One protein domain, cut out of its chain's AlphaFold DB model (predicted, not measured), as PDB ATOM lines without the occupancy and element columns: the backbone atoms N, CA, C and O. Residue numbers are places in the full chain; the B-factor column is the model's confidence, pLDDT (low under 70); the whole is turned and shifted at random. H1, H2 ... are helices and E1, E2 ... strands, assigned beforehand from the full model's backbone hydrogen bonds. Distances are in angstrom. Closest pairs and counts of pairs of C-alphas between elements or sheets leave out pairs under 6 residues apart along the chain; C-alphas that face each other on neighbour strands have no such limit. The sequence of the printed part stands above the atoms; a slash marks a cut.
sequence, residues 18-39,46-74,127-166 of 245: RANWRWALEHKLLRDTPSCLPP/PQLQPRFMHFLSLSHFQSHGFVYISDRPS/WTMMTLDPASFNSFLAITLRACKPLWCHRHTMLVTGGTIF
ATOM      1  N   ARG A  18      75.903-102.387   8.945       56.84
ATOM      2  CA  ARG A  18      74.621-102.830   9.487       56.84
ATOM      3  C   ARG A  18      73.667-101.638   9.496       56.84
ATOM      4  O   ARG A  18      73.958-100.586  10.069       56.84
ATOM      5  N   ALA A  19      72.544-101.793   8.800       65.56
ATOM      6  CA  ALA A  19      71.422-100.875   8.892       65.56
ATOM      7  C   ALA A  19      70.783-101.064  10.270       65.56
ATOM      8  O   ALA A  19      70.037-102.018  10.478       65.56
ATOM      9  N   ASN A  20      71.125-100.196  11.218       68.69
ATOM     10  CA  ASN A  20      70.740-100.401  12.611       68.69
ATOM     11  C   ASN A  20      69.430 -99.691  12.966       68.69
ATOM     12  O   ASN A  20      68.710-100.171  13.835       68.69
ATOM     13  N   TRP A  21      69.073 -98.589  12.287       77.81
ATOM     14  CA  TRP A  21      67.910 -97.783  12.686       77.81
ATOM     15  C   TRP A  21      67.215 -97.089  11.517       77.81
ATOM     16  O   TRP A  21      67.844 -96.736  10.520       77.81
ATOM     17  N   ARG A  22      65.907 -96.848  11.665       83.38
ATOM     18  CA  ARG A  22      65.133 -95.989  10.761       83.38
ATOM     19  C   ARG A  22      65.020 -94.585  11.343       83.38
ATOM     20  O   ARG A  22      64.858 -94.422  12.550       83.38
ATOM     21  N   TRP A  23      65.057 -93.576  10.484       85.62
ATOM     22  CA  TRP A  23      64.844 -92.186  10.863       85.62
ATOM     23  C   TRP A  23      63.852 -91.491   9.932       85.62
ATOM     24  O   TRP A  23      63.668 -91.864   8.772       85.62
ATOM     25  N   ALA A  24      63.213 -90.462  10.469       87.25
ATOM     26  CA  ALA A  24      62.406 -89.505   9.748       87.25
ATOM     27  C   ALA A  24      62.790 -88.082  10.175       87.25
ATOM     28  O   ALA A  24      63.290 -87.866  11.284       87.25
ATOM     29  N   LEU A  25      62.582 -87.130   9.276       90.38
ATOM     30  CA  LEU A  25      62.795 -85.708   9.490       90.38
ATOM     31  C   LEU A  25      61.548 -84.956   9.047       90.38
ATOM     32  O   LEU A  25      61.097 -85.115   7.915       90.38
ATOM     33  N   GLU A  26      61.041 -84.099   9.918       92.19
ATOM     34  CA  GLU A  26      60.033 -83.107   9.582       92.19
ATOM     35  C   GLU A  26      60.686 -81.729   9.620       92.19
ATOM     36  O   GLU A  26      61.295 -81.331  10.616       92.19
ATOM     37  N   HIS A  27      60.571 -80.994   8.518       94.12
ATOM     38  CA  HIS A  27      61.033 -79.619   8.410       94.12
ATOM     39  C   HIS A  27      59.882 -78.724   7.967       94.12
ATOM     40  O   HIS A  27      59.242 -78.998   6.952       94.12
ATOM     41  N   LYS A  28      59.626 -77.638   8.698       95.00
ATOM     42  CA  LYS A  28      58.676 -76.591   8.296       95.00
ATOM     43  C   LYS A  28      59.398 -75.267   8.159       95.00
ATOM     44  O   LYS A  28      60.179 -74.893   9.031       95.00
ATOM     45  N   LEU A  29      59.106 -74.558   7.075       95.12
ATOM     46  CA  LEU A  29      59.639 -73.234   6.797       95.12
ATOM     47  C   LEU A  29      58.513 -72.208   6.821       95.12
ATOM     48  O   LEU A  29      57.552 -72.300   6.048       95.12
ATOM     49  N   LEU A  30      58.679 -71.209   7.676       94.88
ATOM     50  CA  LEU A  30      57.861 -70.010   7.707       94.88
ATOM     51  C   LEU A  30      58.684 -68.824   7.204       94.88
ATOM     52  O   LEU A  30      59.888 -68.746   7.446       94.88
ATOM     53  N   ARG A  31      58.015 -67.897   6.525       92.38
ATOM     54  CA  ARG A  31      58.557 -66.602   6.105       92.38
ATOM     55  C   ARG A  31      57.747 -65.497   6.761       92.38
ATOM     56  O   ARG A  31      56.540 -65.645   6.919       92.38
ATOM     57  N   ASP A  32      58.381 -64.402   7.136       91.50
ATOM     58  CA  ASP A  32      57.675 -63.249   7.677       91.50
ATOM     59  C   ASP A  32      56.698 -62.646   6.648       91.50
ATOM     60  O   ASP A  32      57.001 -62.488   5.464       91.50
ATOM     61  N   THR A  33      55.487 -62.330   7.097       87.56
ATOM     62  CA  THR A  33      54.435 -61.757   6.251       87.56
ATOM     63  C   THR A  33      54.802 -60.386   5.696       87.56
ATOM     64  O   THR A  33      54.549 -60.183   4.507       87.56
ATOM     65  N   PRO A  34      55.415 -59.460   6.472       81.88
ATOM     66  CA  PRO A  34      55.791 -58.161   5.941       81.88
ATOM     67  C   PRO A  34      56.612 -58.316   4.669       81.88
ATOM     68  O   PRO A  34      56.175 -57.814   3.646       81.88
ATOM     69  N   SER A  35      57.689 -59.110   4.658       80.44
ATOM     70  CA  SER A  35      58.547 -59.268   3.468       80.44
ATOM     71  C   SER A  35      57.864 -59.815   2.206       80.44
ATOM     72  O   SER A  35      58.509 -59.936   1.162       80.44
ATOM     73  N   CYS A  36      56.594 -60.214   2.290       79.88
ATOM     74  CA  CYS A  36      55.782 -60.644   1.159       79.88
ATOM     75  C   CYS A  36      54.984 -59.492   0.518       79.88
ATOM     76  O   CYS A  36      54.363 -59.708  -0.521       79.88
ATOM     77  N   LEU A  37      54.975 -58.303   1.124       82.88
ATOM     78  CA  LEU A  37      54.266 -57.129   0.627       82.88
ATOM     79  C   LEU A  37      54.999 -56.488  -0.565       82.88
ATOM     80  O   LEU A  37      56.232 -56.541  -0.638       82.88
ATOM     81  N   PRO A  38      54.262 -55.867  -1.505       83.19
ATOM     82  CA  PRO A  38      54.875 -55.147  -2.612       83.19
ATOM     83  C   PRO A  38      55.669 -53.931  -2.099       83.19
ATOM     84  O   PRO A  38      55.304 -53.356  -1.072       83.19
ATOM     85  N   PRO A  39      56.701 -53.472  -2.833       79.88
ATOM     86  CA  PRO A  39      57.491 -52.296  -2.450       79.88
ATOM     87  C   PRO A  39      56.654 -51.039  -2.173       79.88
ATOM     88  O   PRO A  39      57.011 -50.236  -1.317       79.88
ATOM     89  N   PRO A  46      62.508 -48.236   3.550       77.62
ATOM     90  CA  PRO A  46      63.182 -49.262   2.769       77.62
ATOM     91  C   PRO A  46      62.443 -50.603   2.853       77.62
ATOM     92  O   PRO A  46      61.829 -50.951   3.865       77.62
ATOM     93  N   GLN A  47      62.549 -51.391   1.783       76.12
ATOM     94  CA  GLN A  47      61.975 -52.730   1.738       76.12
ATOM     95  C   GLN A  47      62.580 -53.621   2.832       76.12
ATOM     96  O   GLN A  47      63.799 -53.691   3.006       76.12
ATOM     97  N   LEU A  48      61.718 -54.349   3.542       77.81
ATOM     98  CA  LEU A  48      62.156 -55.326   4.532       77.81
ATOM     99  C   LEU A  48      62.848 -56.519   3.874       77.81
ATOM    100  O   LEU A  48      62.315 -57.137   2.950       77.81
ATOM    101  N   GLN A  49      64.006 -56.891   4.419       82.19
ATOM    102  CA  GLN A  49      64.632 -58.167   4.094       82.19
ATOM    103  C   GLN A  49      63.773 -59.323   4.622       82.19
ATOM    104  O   GLN A  49      63.250 -59.231   5.737       82.19
ATOM    105  N   PRO A  50      63.635 -60.417   3.855       84.56
ATOM    106  CA  PRO A  50      62.858 -61.566   4.281       84.56
ATOM    107  C   PRO A  50      63.495 -62.253   5.481       84.56
ATOM    108  O   PRO A  50      64.702 -62.495   5.518       84.56
ATOM    109  N   ARG A  51      62.650 -62.615   6.444       89.06
ATOM    110  CA  ARG A  51      63.023 -63.403   7.612       89.06
ATOM    111  C   ARG A  51      62.400 -64.780   7.539       89.06
ATOM    112  O   ARG A  51      61.258 -64.947   7.113       89.06
ATOM    113  N   PHE A  52      63.148 -65.762   8.013       92.81
ATOM    114  CA  PHE A  52      62.763 -67.159   7.977       92.81
ATOM    115  C   PHE A  52      62.783 -67.764   9.371       92.81
ATOM    116  O   PHE A  52      63.658 -67.470  10.186       92.81
ATOM    117  N   MET A  53      61.813 -68.636   9.622       94.81
ATOM    118  CA  MET A  53      61.759 -69.472  10.810       94.81
ATOM    119  C   MET A  53      61.644 -70.933  10.379       94.81
ATOM    120  O   MET A  53      60.741 -71.307   9.631       94.81
ATOM    121  N   HIS A  54      62.585 -71.754  10.830       95.19
ATOM    122  CA  HIS A  54      62.688 -73.165  10.492       95.19
ATOM    123  C   HIS A  54      62.354 -73.981  11.727       95.19
ATOM    124  O   HIS A  54      63.012 -73.829  12.748       95.19
ATOM    125  N   PHE A  55      61.390 -74.881  11.609       95.31
ATOM    126  CA  PHE A  55      61.108 -75.902  12.608       95.31
ATOM    127  C   PHE A  55      61.657 -77.221  12.100       95.31
ATOM    128  O   PHE A  55      61.339 -77.622  10.984       95.31
ATOM    129  N   LEU A  56      62.472 -77.884  12.906       93.81
ATOM    130  CA  LEU A  56      63.122 -79.135  12.559       93.81
ATOM    131  C   LEU A  56      62.873 -80.158  13.666       93.81
ATOM    132  O   LEU A  56      63.205 -79.915  14.824       93.81
ATOM    133  N   SER A  57      62.321 -81.311  13.303       90.75
ATOM    134  CA  SER A  57      62.096 -82.439  14.207       90.75
ATOM    135  C   SER A  57      62.659 -83.716  13.593       90.75
ATOM    136  O   SER A  57      62.414 -84.011  12.424       90.75
ATOM    137  N   LEU A  58      63.440 -84.467  14.368       88.81
ATOM    138  CA  LEU A  58      64.102 -85.701  13.942       88.81
ATOM    139  C   LEU A  58      63.563 -86.869  14.771       88.81
ATOM    140  O   LEU A  58      63.688 -86.874  15.991       88.81
ATOM    141  N   SER A  59      63.039 -87.911  14.124       83.19
ATOM    142  CA  SER A  59      62.373 -89.023  14.824       83.19
ATOM    143  C   SER A  59      63.294 -89.851  15.723       83.19
ATOM    144  O   SER A  59      62.815 -90.567  16.596       83.19
ATOM    145  N   HIS A  60      64.604 -89.807  15.478       76.12
ATOM    146  CA  HIS A  60      65.616 -90.533  16.248       76.12
ATOM    147  C   HIS A  60      66.249 -89.672  17.352       76.12
ATOM    148  O   HIS A  60      66.919 -90.201  18.233       76.12
ATOM    149  N   PHE A  61      66.007 -88.358  17.334       66.38
ATOM    150  CA  PHE A  61      66.307 -87.445  18.435       66.38
ATOM    151  C   PHE A  61      65.001 -87.087  19.138       66.38
ATOM    152  O   PHE A  61      64.620 -85.924  19.219       66.38
ATOM    153  N   GLN A  62      64.311 -88.101  19.663       64.88
ATOM    154  CA  GLN A  62      63.035 -87.914  20.365       64.88
ATOM    155  C   GLN A  62      63.137 -86.979  21.576       64.88
ATOM    156  O   GLN A  62      62.114 -86.595  22.127       64.88
ATOM    157  N   SER A  63      64.347 -86.611  22.001       64.31
ATOM    158  CA  SER A  63      64.539 -85.685  23.104       64.31
ATOM    159  C   SER A  63      64.290 -84.227  22.729       64.31
ATOM    160  O   SER A  63      63.897 -83.485  23.622       64.31
ATOM    161  N   HIS A  64      64.486 -83.794  21.471       85.50
ATOM    162  CA  HIS A  64      64.428 -82.363  21.147       85.50
ATOM    163  C   HIS A  64      63.979 -82.020  19.721       85.50
ATOM    164  O   HIS A  64      64.321 -82.696  18.751       85.50
ATOM    165  N   GLY A  65      63.280 -80.890  19.606       90.31
ATOM    166  CA  GLY A  65      63.071 -80.167  18.357       90.31
ATOM    167  C   GLY A  65      63.981 -78.942  18.271       90.31
ATOM    168  O   GLY A  65      64.394 -78.379  19.288       90.31
ATOM    169  N   PHE A  66      64.283 -78.513  17.050       93.69
ATOM    170  CA  PHE A  66      65.131 -77.355  16.793       93.69
ATOM    171  C   PHE A  66      64.349 -76.276  16.059       93.69
ATOM    172  O   PHE A  66      63.625 -76.557  15.102       93.69
ATOM    173  N   VAL A  67      64.522 -75.034  16.493       94.38
ATOM    174  CA  VAL A  67      63.962 -73.861  15.830       94.38
ATOM    175  C   VAL A  67      65.104 -72.938  15.440       94.38
ATOM    176  O   VAL A  67      65.906 -72.559  16.287       94.38
ATOM    177  N   TYR A  68      65.175 -72.564  14.167       94.06
ATOM    178  CA  TYR A  68      66.116 -71.557  13.682       94.06
ATOM    179  C   TYR A  68      65.352 -70.327  13.239       94.06
ATOM    180  O   TYR A  68      64.364 -70.450  12.518       94.06
ATOM    181  N   ILE A  69      65.819 -69.153  13.633       92.19
ATOM    182  CA  ILE A  69      65.232 -67.879  13.239       92.19
ATOM    183  C   ILE A  69      66.345 -67.040  12.629       92.19
ATOM    184  O   ILE A  69      67.394 -66.861  13.249       92.19
ATOM    185  N   SER A  70      66.125 -66.534  11.419       90.25
ATOM    186  CA  SER A  70      67.042 -65.566  10.829       90.25
ATOM    187  C   SER A  70      66.957 -64.247  11.602       90.25
ATOM    188  O   SER A  70      65.856 -63.744  11.897       90.25
ATOM    189  N   ASP A  71      68.110 -63.659  11.894       82.56
ATOM    190  CA  ASP A  71      68.144 -62.380  12.586       82.56
ATOM    191  C   ASP A  71      67.582 -61.260  11.705       82.56
ATOM    192  O   ASP A  71      67.352 -61.414  10.498       82.56
ATOM    193  N   ARG A  72      67.270 -60.125  12.337       73.56
ATOM    194  CA  ARG A  72      66.893 -58.930  11.586       73.56
ATOM    195  C   ARG A  72      68.127 -58.367  10.879       73.56
ATOM    196  O   ARG A  72      69.218 -58.429  11.447       73.56
ATOM    197  N   PRO A  73      67.968 -57.799   9.672       68.75
ATOM    198  CA  PRO A  73      69.035 -57.002   9.084       68.75
ATOM    199  C   PRO A  73      69.433 -55.883  10.062       68.75
ATOM    200  O   PRO A  73      68.570 -55.285  10.704       68.75
ATOM    201  N   SER A  74      70.739 -55.643  10.185       61.38
ATOM    202  CA  SER A  74      71.305 -54.506  10.913       61.38
ATOM    203  C   SER A  74      71.788 -53.465   9.895       61.38
ATOM    204  O   SER A  74      72.506 -53.857   8.970       61.38
ATOM    205  N   TRP A 127      72.081 -66.290  12.765       83.69
ATOM    206  CA  TRP A 127      70.913 -67.146  12.923       83.69
ATOM    207  C   TRP A 127      70.843 -67.534  14.386       83.69
ATOM    208  O   TRP A 127      71.800 -68.088  14.930       83.69
ATOM    209  N   THR A 128      69.691 -67.303  15.002       88.06
ATOM    210  CA  THR A 128      69.436 -67.746  16.368       88.06
ATOM    211  C   THR A 128      68.853 -69.158  16.336       88.06
ATOM    212  O   THR A 128      67.819 -69.399  15.709       88.06
ATOM    213  N   MET A 129      69.515 -70.102  17.010       91.12
ATOM    214  CA  MET A 129      69.064 -71.489  17.151       91.12
ATOM    215  C   MET A 129      68.534 -71.736  18.565       91.12
ATOM    216  O   MET A 129      69.224 -71.476  19.548       91.12
ATOM    217  N   MET A 130      67.334 -72.299  18.663       92.44
ATOM    218  CA  MET A 130      66.708 -72.741  19.906       92.44
ATOM    219  C   MET A 130      66.530 -74.258  19.873       92.44
ATOM    220  O   MET A 130      66.131 -74.827  18.857       92.44
ATOM    221  N   THR A 131      66.821 -74.911  20.994       93.56
ATOM    222  CA  THR A 131      66.558 -76.340  21.197       93.56
ATOM    223  C   THR A 131      65.464 -76.462  22.245       93.56
ATOM    224  O   THR A 131      65.591 -75.891  23.323       93.56
ATOM    225  N   LEU A 132      64.388 -77.171  21.919       92.81
ATOM    226  CA  LEU A 132      63.206 -77.320  22.766       92.81
ATOM    227  C   LEU A 132      62.964 -78.802  23.042       92.81
ATOM    228  O   LEU A 132      63.246 -79.642  22.190       92.81
ATOM    229  N   ASP A 133      62.432 -79.141  24.214       92.88
ATOM    230  CA  ASP A 133      61.857 -80.470  24.444       92.88
ATOM    231  C   ASP A 133      60.624 -80.696  23.537       92.88
ATOM    232  O   ASP A 133      60.091 -79.741  22.957       92.88
ATOM    233  N   PRO A 134      60.138 -81.938  23.379       89.94
ATOM    234  CA  PRO A 134      59.097 -82.242  22.403       89.94
ATOM    235  C   PRO A 134      57.753 -81.571  22.711       89.94
ATOM    236  O   PRO A 134      57.040 -81.177  21.787       89.94
ATOM    237  N   ALA A 135      57.390 -81.418  23.989       91.88
ATOM    238  CA  ALA A 135      56.126 -80.792  24.374       91.88
ATOM    239  C   ALA A 135      56.170 -79.283  24.103       91.88
ATOM    240  O   ALA A 135      55.247 -78.733  23.487       91.88
ATOM    241  N   SER A 136      57.276 -78.632  24.471       94.62
ATOM    242  CA  SER A 136      57.513 -77.218  24.177       94.62
ATOM    243  C   SER A 136      57.610 -76.953  22.679       94.62
ATOM    244  O   SER A 136      57.028 -75.986  22.199       94.62
ATOM    245  N   PHE A 137      58.277 -77.824  21.914       93.88
ATOM    246  CA  PHE A 137      58.374 -77.697  20.458       93.88
ATOM    247  C   PHE A 137      56.994 -77.726  19.793       93.88
ATOM    248  O   PHE A 137      56.677 -76.843  18.995       93.88
ATOM    249  N   ASN A 138      56.154 -78.704  20.146       92.69
ATOM    250  CA  ASN A 138      54.804 -78.817  19.593       92.69
ATOM    251  C   ASN A 138      53.924 -77.629  19.993       92.69
ATOM    252  O   ASN A 138      53.212 -77.080  19.152       92.69
ATOM    253  N   SER A 139      54.015 -77.193  21.251       95.25
ATOM    254  CA  SER A 139      53.277 -76.026  21.744       95.25
ATOM    255  C   SER A 139      53.715 -74.749  21.025       95.25
ATOM    256  O   SER A 139      52.878 -73.997  20.531       95.25
ATOM    257  N   PHE A 140      55.024 -74.531  20.887       95.00
ATOM    258  CA  PHE A 140      55.587 -73.373  20.203       95.00
ATOM    259  C   PHE A 140      55.226 -73.358  18.714       95.00
ATOM    260  O   PHE A 140      54.814 -72.321  18.191       95.00
ATOM    261  N   LEU A 141      55.295 -74.508  18.037       93.31
ATOM    262  CA  LEU A 141      54.838 -74.648  16.657       93.31
ATOM    263  C   LEU A 141      53.342 -74.325  16.532       93.31
ATOM    264  O   LEU A 141      52.959 -73.542  15.663       93.31
ATOM    265  N   ALA A 142      52.500 -74.878  17.407       94.19
ATOM    266  CA  ALA A 142      51.058 -74.643  17.382       94.19
ATOM    267  C   ALA A 142      50.710 -73.164  17.611       94.19
ATOM    268  O   ALA A 142      49.915 -72.597  16.860       94.19
ATOM    269  N   ILE A 143      51.336 -72.521  18.601       94.94
ATOM    270  CA  ILE A 143      51.154 -71.091  18.883       94.94
ATOM    271  C   ILE A 143      51.626 -70.257  17.692       94.94
ATOM    272  O   ILE A 143      50.898 -69.374  17.243       94.94
ATOM    273  N   THR A 144      52.792 -70.567  17.126       94.12
ATOM    274  CA  THR A 144      53.335 -69.827  15.979       94.12
ATOM    275  C   THR A 144      52.397 -69.910  14.775       94.12
ATOM    276  O   THR A 144      52.071 -68.889  14.171       94.12
ATOM    277  N   LEU A 145      51.904 -71.106  14.445       91.00
ATOM    278  CA  LEU A 145      51.006 -71.307  13.306       91.00
ATOM    279  C   LEU A 145      49.604 -70.724  13.532       91.00
ATOM    280  O   LEU A 145      48.965 -70.297  12.571       91.00
ATOM    281  N   ARG A 146      49.110 -70.719  14.776       91.62
ATOM    282  CA  ARG A 146      47.759 -70.246  15.106       91.62
ATOM    283  C   ARG A 146      47.723 -68.750  15.404       91.62
ATOM    284  O   ARG A 146      46.984 -68.019  14.755       91.62
ATOM    285  N   ALA A 147      48.488 -68.311  16.397       90.62
ATOM    286  CA  ALA A 147      48.459 -66.946  16.912       90.62
ATOM    287  C   ALA A 147      49.348 -66.003  16.095       90.62
ATOM    288  O   ALA A 147      48.994 -64.845  15.894       90.62
ATOM    289  N   CYS A 148      50.476 -66.494  15.576       88.38
ATOM    290  CA  CYS A 148      51.409 -65.671  14.806       88.38
ATOM    291  C   CYS A 148      51.213 -65.783  13.285       88.38
ATOM    292  O   CYS A 148      52.033 -65.258  12.536       88.38
ATOM    293  N   LYS A 149      50.103 -66.377  12.821       86.56
ATOM    294  CA  LYS A 149      49.704 -66.426  11.403       86.56
ATOM    295  C   LYS A 149      49.773 -65.074  10.666       86.56
ATOM    296  O   LYS A 149      50.245 -65.071   9.533       86.56
ATOM    297  N   PRO A 150      49.347 -63.923  11.234       87.56
ATOM    298  CA  PRO A 150      49.486 -62.648  10.525       87.56
ATOM    299  C   PRO A 150      50.946 -62.210  10.363       87.56
ATOM    300  O   PRO A 150      51.256 -61.475   9.435       87.56
ATOM    301  N   LEU A 151      51.855 -62.675  11.223       89.00
ATOM    302  CA  LEU A 151      53.275 -62.312  11.198       89.00
ATOM    303  C   LEU A 151      54.125 -63.300  10.396       89.00
ATOM    304  O   LEU A 151      55.155 -62.904   9.857       89.00
ATOM    305  N   TRP A 152      53.699 -64.561  10.317       91.25
ATOM    306  CA  TRP A 152      54.422 -65.643   9.665       91.25
ATOM    307  C   TRP A 152      53.527 -66.386   8.682       91.25
ATOM    308  O   TRP A 152      52.541 -67.026   9.046       91.25
ATOM    309  N   CYS A 153      53.942 -66.371   7.425       90.69
ATOM    310  CA  CYS A 153      53.348 -67.141   6.353       90.69
ATOM    311  C   CYS A 153      54.056 -68.492   6.218       90.69
ATOM    312  O   CYS A 153      55.277 -68.566   6.050       90.69
ATOM    313  N   HIS A 154      53.280 -69.575   6.239       91.12
ATOM    314  CA  HIS A 154      53.789 -70.898   5.891       91.12
ATOM    315  C   HIS A 154      54.225 -70.921   4.425       91.12
ATOM    316  O   HIS A 154      53.516 -70.422   3.550       91.12
ATOM    317  N   ARG A 155      55.423 -71.452   4.166       90.56
ATOM    318  CA  ARG A 155      55.977 -71.560   2.811       90.56
ATOM    319  C   ARG A 155      56.182 -72.994   2.378       90.56
ATOM    320  O   ARG A 155      55.941 -73.307   1.218       90.56
ATOM    321  N   HIS A 156      56.680 -73.840   3.272       91.38
ATOM    322  CA  HIS A 156      57.099 -75.173   2.876       91.38
ATOM    323  C   HIS A 156      57.068 -76.168   4.033       91.38
ATOM    324  O   HIS A 156      57.260 -75.817   5.200       91.38
ATOM    325  N   THR A 157      56.835 -77.436   3.704       92.88
ATOM    326  CA  THR A 157      56.969 -78.567   4.622       92.88
ATOM    327  C   THR A 157      57.648 -79.713   3.895       92.88
ATOM    328  O   THR A 157      57.159 -80.159   2.863       92.88
ATOM    329  N   MET A 158      58.768 -80.183   4.441       90.62
ATOM    330  CA  MET A 158      59.430 -81.407   4.004       90.62
ATOM    331  C   MET A 158      59.238 -82.487   5.042       90.62
ATOM    332  O   MET A 158      59.461 -82.273   6.233       90.62
ATOM    333  N   LEU A 159      58.890 -83.666   4.555       90.62
ATOM    334  CA  LEU A 159      58.848 -84.886   5.331       90.62
ATOM    335  C   LEU A 159      59.788 -85.870   4.651       90.62
ATOM    336  O   LEU A 159      59.559 -86.280   3.516       90.62
ATOM    337  N   VAL A 160      60.863 -86.227   5.340       88.00
ATOM    338  CA  VAL A 160      61.739 -87.321   4.934       88.00
ATOM    339  C   VAL A 160      61.369 -88.502   5.806       88.00
ATOM    340  O   VAL A 160      61.539 -88.451   7.019       88.00
ATOM    341  N   THR A 161      60.836 -89.559   5.210       86.00
ATOM    342  CA  THR A 161      60.469 -90.790   5.915       86.00
ATOM    343  C   THR A 161      61.285 -91.956   5.378       86.00
ATOM    344  O   THR A 161      61.799 -91.921   4.263       86.00
ATOM    345  N   GLY A 162      61.444 -93.003   6.191       81.88
ATOM    346  CA  GLY A 162      62.148 -94.213   5.764       81.88
ATOM    347  C   GLY A 162      63.656 -94.041   5.573       81.88
ATOM    348  O   GLY A 162      64.276 -94.878   4.920       81.88
ATOM    349  N   GLY A 163      64.255 -93.005   6.160       82.56
ATOM    350  CA  GLY A 163      65.702 -92.879   6.222       82.56
ATOM    351  C   GLY A 163      66.307 -94.058   6.982       82.56
ATOM    352  O   GLY A 163      65.714 -94.558   7.936       82.56
ATOM    353  N   THR A 164      67.478 -94.520   6.551       80.56
ATOM    354  CA  THR A 164      68.196 -95.624   7.203       80.56
ATOM    355  C   THR A 164      69.502 -95.092   7.784       80.56
ATOM    356  O   THR A 164      70.195 -94.312   7.130       80.56
ATOM    357  N   ILE A 165      69.815 -95.463   9.024       77.62
ATOM    358  CA  ILE A 165      71.093 -95.171   9.675       77.62
ATOM    359  C   ILE A 165      71.994 -96.380   9.474       77.62
ATOM    360  O   ILE A 165      71.673 -97.489   9.909       77.62
ATOM    361  N   PHE A 166      73.129 -96.144   8.831       75.44
ATOM    362  CA  PHE A 166      74.200 -97.119   8.724       75.44
ATOM    363  C   PHE A 166      75.240 -96.794   9.786       75.44
ATOM    364  O   PHE A 166      75.798 -95.695   9.794       75.44
TER     365      PHE A 166
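What this domain is: This is residues 18 to 39, 46 to 74 and 127 to 166 of the 245 residues of the protein "Mediator of RNA polymerase II transcription subunit 20" of Coccidioides immitis RMSCC 3703 (UniProt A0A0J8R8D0). One twisted sheet of five strands has the helix H1 over one face and no named helix over the other, which gives two layers. The long strands E1 and E5 run side by side at one side of the sheet and continue together past the three shorter strands, E2, E3 and E4, as a two-stranded arm. The printed part has 91 residues, with the order E1, E2, E3, E4, H1, E5 along the chain; across the sheet the order is E4, E3, E2, E1, E5, all antiparallel. The class is mixed, helices and strands. The whole is loose, with a radius of gyration of the C-alphas of 15.4 A, and its outline is a rod spanning 55 by 23 by 23 A.

How they stand to each other: In the sheet, E1, residues 18 to 32, and E5, residues 152 to 166, are antiparallel neighbours at 172 degrees; N 27 and O 158 are 2.8 A apart, within hydrogen-bond range. E1 bends by 50 degrees at residue 21, and E5 bends by 60 degrees at residue 162. On the other side of E1 is E2, residues 52 to 58, antiparallel at 160 degrees, with N 28 and O 55 at 2.9 A. E3, residues 65 to 70, forms a hairpin with E2, at 163 degrees, with N 66 and O 56 at 2.8 A. E4, residues 127 to 132, is an edge strand beside E3, at 160 degrees, with N 130 and O 67 at 2.8 A; E5 is the other edge strand. H1, residues 134 to 146, is on the sheet at a height of 8.9 A, over E3 and E2, and only just not over E1, on which 2 of its C-alphas fall. It runs only just slantwise to the strands, at 31 degrees to E2 on the local plane. The closest C-alphas of H1 and E3 are those of Phe 137 and Gly 65, 5.7 A apart. In H1 every O i to N i+4 pair is within hydrogen-bond range. E4 and E5 are apart.

Where its parts are: E1 starts at C-alpha 18, (74.621, -102.830, 9.487), and is 43.1 A long. E5 is 37.2 A long and ends at C-alpha 166, (74.200, -97.119, 8.724). E2 measures 19.5 A, E3 16.9 A, E4 16.1 A and H1 18.0 A; H1 begins at C-alpha 134, (59.097, -82.242, 22.403).

The domain as a whole: The C-alphas farthest apart are those of Arg 18 and Pro 46, at 55.2 A. Residues 40 to 45 are not printed, with 8.3 A between C-alphas 39 and 46; residues 75 to 126 are not printed, with 12.8 A between C-alphas 74 and 127. Of the links printed whole, E4 to H1 and H1 to E5 are tight and E2 to E3 is short. The mean pLDDT of the printed part is 86.3; residues 18 to 20, 61 to 63 and 73 to 74 are under 70.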